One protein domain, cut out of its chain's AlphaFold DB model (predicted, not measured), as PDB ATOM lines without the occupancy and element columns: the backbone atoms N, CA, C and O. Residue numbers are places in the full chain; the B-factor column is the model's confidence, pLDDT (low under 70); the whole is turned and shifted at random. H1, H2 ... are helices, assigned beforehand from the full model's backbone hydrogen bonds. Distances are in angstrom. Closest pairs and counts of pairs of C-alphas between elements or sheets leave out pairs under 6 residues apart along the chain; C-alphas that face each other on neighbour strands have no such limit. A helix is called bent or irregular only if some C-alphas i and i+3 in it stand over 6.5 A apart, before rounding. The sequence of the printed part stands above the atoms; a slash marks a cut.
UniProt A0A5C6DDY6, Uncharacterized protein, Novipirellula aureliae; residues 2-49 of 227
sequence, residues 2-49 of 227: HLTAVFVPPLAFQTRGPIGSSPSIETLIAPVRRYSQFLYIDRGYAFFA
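Overview. This is residues 2 to 49 of the 227 residues of an uncharacterized protein of Novipirellula aureliae (UniProt A0A5C6DDY6). Two helices, H1 and the kinked H2, make a lopsided V: the early part of H1 meets the later part of H2, and the other ends spread apart, with the link of residues 15 to 22 bridging the open side. A very short third helix, H3, sits off the pair, near H1 and apart from H2, and touches neither of them. The printed part has 48 residues with three named helices, in the order H1, H2, H3, and no named strand; the class is all helix. It is compact, with a radius of gyration of the C-alphas of 10.6 A, and spans 27 by 24 by 14 A.

Along the chain. Begin with the longest helix, H2, residues 23 to 38: find C-alpha 23 at (115.342, 150.539, 155.499) and go on to C-alpha 38 at (129.625, 145.458, 139.752), 21.9 A away. On the way H2 has a kink of 53 degrees near residue 31, and it is irregular, with C-alphas 28 and 31 at 7.6 A from each other. Next look at H1, residues 2 to 14, which begins at C-alpha 2 at (130.628, 156.877, 139.163) and measures 19.7 A from first to last C-alpha. H1 is irregular too, but only just: C-alphas 6 and 9 are 6.6 A apart. The last helix is H3, residues 44 to 48, ending at C-alpha 48 at (142.667, 151.925, 153.595).

Arrangement. Start from H2 and look at its residues 29 to 36, which alone touch H1; H1 in turn touches H2 with residues 4 to 9 alone. The closest C-alphas of the two helices are those of Ala 5 and Ser 36, 5.2 A apart. Their lines stand at a steep tilt of 51 degrees, and they run opposite ways. From H1 look on to H3: the two are close but not clearly touching, and their closest C-alphas, those of Pro 10 and Tyr 45, are 6.1 A apart. H2 and H3 are apart, though they follow each other in the chain. In the backbone, the O i to N i+4 pair of H3 is within hydrogen-bond range, as are 7 of 9 in H1 and 10 of 12 in H2.

Size, cuts and confidence. The two C-alphas farthest apart are those of His 2 and Pro 18, at 28.9 A. The printed part runs from residue 2 to residue 49 with no cut. Between H1 and H2 you will find a short link of 8 residues, and between H2 and H3 a tight link of 5 residues. The mean pLDDT of the printed part is 78.8; look for values under 70 at residues 15 to 20 and 46 to 49.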
ATOM      1  N   HIS A   2     129.275 157.289 138.755       83.25
ATOM      2  CA  HIS A   2     130.628 156.877 139.163       83.25
ATOM      3  C   HIS A   2     131.162 157.627 140.401       83.25
ATOM      4  O   HIS A   2     131.571 156.992 141.360       83.25
ATOM      5  N   LEU A   3     131.046 158.961 140.455       83.50
ATOM      6  CA  LEU A   3     131.438 159.737 141.648       83.50
ATOM      7  C   LEU A   3     130.680 159.291 142.906       83.50
ATOM      8  O   LEU A   3     131.271 159.028 143.947       83.50
ATOM      9  N   THR A   4     129.363 159.117 142.793       82.38
ATOM     10  CA  THR A   4     128.536 158.591 143.888       82.38
ATOM     11  C   THR A   4     128.962 157.181 144.302       82.38
ATOM     12  O   THR A   4     128.904 156.861 145.479       82.38
ATOM     13  N   ALA A   5     129.449 156.352 143.375       81.81
ATOM     14  CA  ALA A   5     129.950 155.011 143.673       81.81
ATOM     15  C   ALA A   5     131.249 155.004 144.493       81.81
ATOM     16  O   ALA A   5     131.523 154.002 145.147       81.81
ATOM     17  N   VAL A   6     132.014 156.101 144.471       80.62
ATOM     18  CA  VAL A   6     133.239 156.290 145.265       80.62
ATOM     19  C   VAL A   6     132.912 156.813 146.668       80.62
ATOM     20  O   VAL A   6     133.452 156.311 147.646       80.62
ATOM     21  N   PHE A   7     131.998 157.784 146.790       82.44
ATOM     22  CA  PHE A   7     131.704 158.439 148.074       82.44
ATOM     23  C   PHE A   7     130.589 157.770 148.893       82.44
ATOM     24  O   PHE A   7     130.667 157.737 150.117       82.44
ATOM     25  N   VAL A   8     129.546 157.221 148.261       83.25
ATOM     26  CA  VAL A   8     128.396 156.656 148.994       83.25
ATOM     27  C   VAL A   8     128.773 155.432 149.840       83.25
ATOM     28  O   VAL A   8     128.286 155.362 150.965       83.25
ATOM     29  N   PRO A   9     129.625 154.484 149.393       80.00
ATOM     30  CA  PRO A   9     130.006 153.341 150.227       80.00
ATOM     31  C   PRO A   9     130.670 153.698 151.574       80.00
ATOM     32  O   PRO A   9     130.177 153.206 152.591       80.00
ATOM     33  N   PRO A  10     131.716 154.554 151.647       76.81
ATOM     34  CA  PRO A  10     132.317 154.924 152.932       76.81
ATOM     35  C   PRO A  10     131.358 155.717 153.831       76.81
ATOM     36  O   PRO A  10     131.295 155.463 155.030       76.81
ATOM     37  N   LEU A  11     130.542 156.611 153.260       78.00
ATOM     38  CA  LEU A  11     129.490 157.321 154.001       78.00
ATOM     39  C   LEU A  11     128.448 156.351 154.578       78.00
ATOM     40  O   LEU A  11     128.113 156.426 155.758       78.00
ATOM     41  N   ALA A  12     127.971 155.398 153.777       77.25
ATOM     42  CA  ALA A  12     127.002 154.401 154.219       77.25
ATOM     43  C   ALA A  12     127.564 153.511 155.338       77.25
ATOM     44  O   ALA A  12     126.830 153.177 156.266       77.25
ATOM     45  N   PHE A  13     128.854 153.161 155.276       74.12
ATOM     46  CA  PHE A  13     129.540 152.419 156.334       74.12
ATOM     47  C   PHE A  13     129.550 153.193 157.659       74.12
ATOM     48  O   PHE A  13     129.136 152.639 158.671       74.12
ATOM     49  N   GLN A  14     129.909 154.482 157.637       71.25
ATOM     50  CA  GLN A  14     129.931 155.337 158.834       71.25
ATOM     51  C   GLN A  14     128.542 155.574 159.447       71.25
ATOM     52  O   GLN A  14     128.405 155.781 160.648       71.25
ATOM     53  N   THR A  15     127.481 155.517 158.638       67.81
ATOM     54  CA  THR A  15     126.096 155.688 159.119       67.81
ATOM     55  C   THR A  15     125.453 154.408 159.666       67.81
ATOM     56  O   THR A  15     124.287 154.428 160.067       67.81
ATOM     57  N   ARG A  16     126.166 153.273 159.674       68.31
ATOM     58  CA  ARG A  16     125.660 152.033 160.277       68.31
ATOM     59  C   ARG A  16     125.809 152.108 161.790       68.31
ATOM     60  O   ARG A  16     126.894 151.932 162.325       68.31
ATOM     61  N   GLY A  17     124.693 152.348 162.470       65.19
ATOM     62  CA  GLY A  17     124.625 152.232 163.922       65.19
ATOM     63  C   GLY A  17     124.576 150.771 164.400       65.19
ATOM     64  O   GLY A  17     124.461 149.852 163.583       65.19
ATOM     65  N   PRO A  18     124.549 150.548 165.729       59.03
ATOM     66  CA  PRO A  18     124.462 149.214 166.343       59.03
ATOM     67  C   PRO A  18     123.232 148.398 165.910       59.03
ATOM     68  O   PRO A  18     123.229 147.176 165.992       59.03
ATOM     69  N   ILE A  19     122.180 149.084 165.448       62.97
ATOM     70  CA  ILE A  19     120.878 148.519 165.058       62.97
ATOM     71  C   ILE A  19     120.798 148.309 163.523       62.97
ATOM     72  O   ILE A  19     119.800 147.825 162.997       62.97
ATOM     73  N   GLY A  20     121.870 148.623 162.783       68.44
ATOM     74  CA  GLY A  20     121.938 148.509 161.325       68.44
ATOM     75  C   GLY A  20     121.507 149.777 160.575       68.44
ATOM     76  O   GLY A  20     121.263 150.830 161.163       68.44
ATOM     77  N   SER A  21     121.468 149.697 159.241       72.69
ATOM     78  CA  SER A  21     121.037 150.802 158.371       72.69
ATOM     79  C   SER A  21     119.510 150.922 158.335       72.69
ATOM     80  O   SER A  21     118.803 149.918 158.275       72.69
ATOM     81  N   SER A  22     118.994 152.153 158.297       79.62
ATOM     82  CA  SER A  22     117.558 152.400 158.106       79.62
ATOM     83  C   SER A  22     117.057 151.815 156.767       79.62
ATOM     84  O   SER A  22     117.697 152.060 155.735       79.62
ATOM     85  N   PRO A  23     115.898 151.120 156.729       80.50
ATOM     86  CA  PRO A  23     115.342 150.539 155.499       80.50
ATOM     87  C   PRO A  23     115.119 151.551 154.363       80.50
ATOM     88  O   PRO A  23     115.271 151.230 153.181       80.50
ATOM     89  N   SER A  24     114.789 152.801 154.703       83.62
ATOM     90  CA  SER A  24     114.584 153.876 153.725       83.62
ATOM     91  C   SER A  24     115.893 154.286 153.048       83.62
ATOM     92  O   SER A  24     115.930 154.482 151.834       83.62
ATOM     93  N   ILE A  25     116.981 154.362 153.821       81.44
ATOM     94  CA  ILE A  25     118.317 154.685 153.303       81.44
ATOM     95  C   ILE A  25     118.806 153.543 152.415       81.44
ATOM     96  O   ILE A  25     119.313 153.788 151.324       81.44
ATOM     97  N   GLU A  26     118.589 152.300 152.843       82.88
ATOM     98  CA  GLU A  26     118.969 151.100 152.098       82.88
ATOM     99  C   GLU A  26     118.329 151.060 150.703       82.88
ATOM    100  O   GLU A  26     119.000 150.789 149.705       82.88
ATOM    101  N   THR A  27     117.044 151.409 150.624       86.88
ATOM    102  CA  THR A  27     116.306 151.483 149.356       86.88
ATOM    103  C   THR A  27     116.846 152.597 148.459       86.88
ATOM    104  O   THR A  27     117.025 152.393 147.257       86.88
ATOM    105  N   LEU A  28     117.164 153.757 149.040       86.06
ATOM    106  CA  LEU A  28     117.691 154.914 148.315       86.06
ATOM    107  C   LEU A  28     119.077 154.644 147.702       86.06
ATOM    108  O   LEU A  28     119.343 155.052 146.572       86.06
ATOM    109  N   ILE A  29     119.960 153.939 148.419       87.31
ATOM    110  CA  ILE A  29     121.342 153.676 147.976       87.31
ATOM    111  C   ILE A  29     121.498 152.391 147.153       87.31
ATOM    112  O   ILE A  29     122.567 152.158 146.584       87.31
ATOM    113  N   ALA A  30     120.454 151.562 147.046       88.06
ATOM    114  CA  ALA A  30     120.464 150.293 146.316       88.06
ATOM    115  C   ALA A  30     121.053 150.358 144.884       88.06
ATOM    116  O   ALA A  30     121.893 149.508 144.565       88.06
ATOM    117  N   PRO A  31     120.695 151.324 144.008       89.94
ATOM    118  CA  PRO A  31     121.262 151.381 142.658       89.94
ATOM    119  C   PRO A  31     122.757 151.720 142.663       89.94
ATOM    120  O   PRO A  31     123.517 151.150 141.879       89.94
ATOM    121  N   VAL A  32     123.194 152.595 143.573       87.88
ATOM    122  CA  VAL A  32     124.614 152.939 143.733       87.88
ATOM    123  C   VAL A  32     125.385 151.728 144.244       87.88
ATOM    124  O   VAL A  32     126.431 151.409 143.693       87.88
ATOM    125  N   ARG A  33     124.834 150.991 145.216       85.62
ATOM    126  CA  ARG A  33     125.453 149.770 145.741       85.62
ATOM    127  C   ARG A  33     125.643 148.710 144.661       85.62
ATOM    128  O   ARG A  33     126.741 148.184 144.535       85.62
ATOM    129  N   ARG A  34     124.612 148.418 143.861       89.19
ATOM    130  CA  ARG A  34     124.713 147.438 142.763       89.19
ATOM    131  C   ARG A  34     125.786 147.838 141.749       89.19
ATOM    132  O   ARG A  34     126.551 146.991 141.306       89.19
ATOM    133  N   TYR A  35     125.866 149.126 141.419       89.19
ATOM    134  CA  TYR A  35     126.890 149.649 140.519       89.19
ATOM    135  C   TYR A  35     128.304 149.570 141.127       89.19
ATOM    136  O   TYR A  35     129.230 149.124 140.456       89.19
ATOM    137  N   SER A  36     128.477 149.928 142.405       85.75
ATOM    138  CA  SER A  36     129.764 149.807 143.106       85.75
ATOM    139  C   SER A  36     130.214 148.350 143.249       85.75
ATOM    140  O   SER A  36     131.402 148.084 143.100       85.75
ATOM    141  N   GLN A  37     129.287 147.415 143.485       87.06
ATOM    142  CA  GLN A  37     129.559 145.973 143.545       87.06
ATOM    143  C   GLN A  37     129.953 145.407 142.185       87.06
ATOM    144  O   GLN A  37     130.888 144.616 142.101       87.06
ATOM    145  N   PHE A  38     129.275 145.838 141.118       90.75
ATOM    146  CA  PHE A  38     129.625 145.458 139.752       90.75
ATOM    147  C   PHE A  38     131.060 145.872 139.394       90.75
ATOM    148  O   PHE A  38     131.774 145.109 138.754       90.75
ATOM    149  N   LEU A  39     131.497 147.052 139.847       88.31
ATOM    150  CA  LEU A  39     132.868 147.539 139.652       88.31
ATOM    151  C   LEU A  39     133.851 147.111 140.752       88.31
ATOM    152  O   LEU A  39     135.035 147.417 140.651       88.31
ATOM    153  N   TYR A  40     133.377 146.430 141.797       83.31
ATOM    154  CA  TYR A  40     134.172 146.007 142.953       83.31
ATOM    155  C   TYR A  40     134.871 147.156 143.721       83.31
ATOM    156  O   TYR A  40     135.931 146.974 144.315       83.31
ATOM    157  N   ILE A  41     134.280 148.359 143.723       83.50
ATOM    158  CA  ILE A  41     134.848 149.574 144.354       83.50
ATOM    159  C   ILE A  41     134.377 149.737 145.814       83.50
ATOM    160  O   ILE A  41     134.984 150.461 146.599       83.50
ATOM    161  N   ASP A  42     133.323 149.030 146.226       78.19
ATOM    162  CA  ASP A  42     132.698 149.169 147.549       78.19
ATOM    163  C   ASP A  42     133.528 148.623 148.727       78.19
ATOM    164  O   ASP A  42     133.188 148.889 149.880       78.19
ATOM    165  N   ARG A  43     134.626 147.901 148.466       74.00
ATOM    166  CA  ARG A  43     135.486 147.288 149.501       74.00
ATOM    167  C   ARG A  43     136.761 148.066 149.824       74.00
ATOM    168  O   ARG A  43     137.436 147.731 150.792       74.00
ATOM    169  N   GLY A  44     137.095 149.096 149.043       70.75
ATOM    170  CA  GLY A  44     138.364 149.818 149.199       70.75
ATOM    171  C   GLY A  44     138.504 150.510 150.556       70.75
ATOM    172  O   GLY A  44     139.589 150.535 151.124       70.75
ATOM    173  N   TYR A  45     137.408 151.020 151.120       70.31
ATOM    174  CA  TYR A  45     137.465 151.786 152.368       70.31
ATOM    175  C   TYR A  45     138.000 150.969 153.554       70.31
ATOM    176  O   TYR A  45     138.914 151.420 154.236       70.31
ATOM    177  N   ALA A  46     137.506 149.741 153.751       67.75
ATOM    178  CA  ALA A  46     137.964 148.869 154.838       67.75
ATOM    179  C   ALA A  46     139.445 148.460 154.703       67.75
ATOM    180  O   ALA A  46     140.067 148.087 155.690       67.75
ATOM    181  N   PHE A  47     140.010 148.537 153.492       69.62
ATOM    182  CA  PHE A  47     141.428 148.277 153.244       69.62
ATOM    183  C   PHE A  47     142.321 149.475 153.612       69.62
ATOM    184  O   PHE A  47     143.424 149.277 154.111       69.62
ATOM    185  N   PHE A  48     141.860 150.711 153.384       68.94
ATOM    186  CA  PHE A  48     142.667 151.925 153.595       68.94
ATOM    187  C   PHE A  48     142.444 152.616 154.944       68.94
ATOM    188  O   PHE A  48     143.315 153.360 155.389       68.94
ATOM    189  N   ALA A  49     141.298 152.395 155.581       67.81
ATOM    190  CA  ALA A  49     140.960 152.962 156.880       67.81
ATOM    191  C   ALA A  49     140.330 151.882 157.775       67.81
ATOM    192  O   ALA A  49     139.141 151.974 158.098       67.81
TER     193      ALA A  49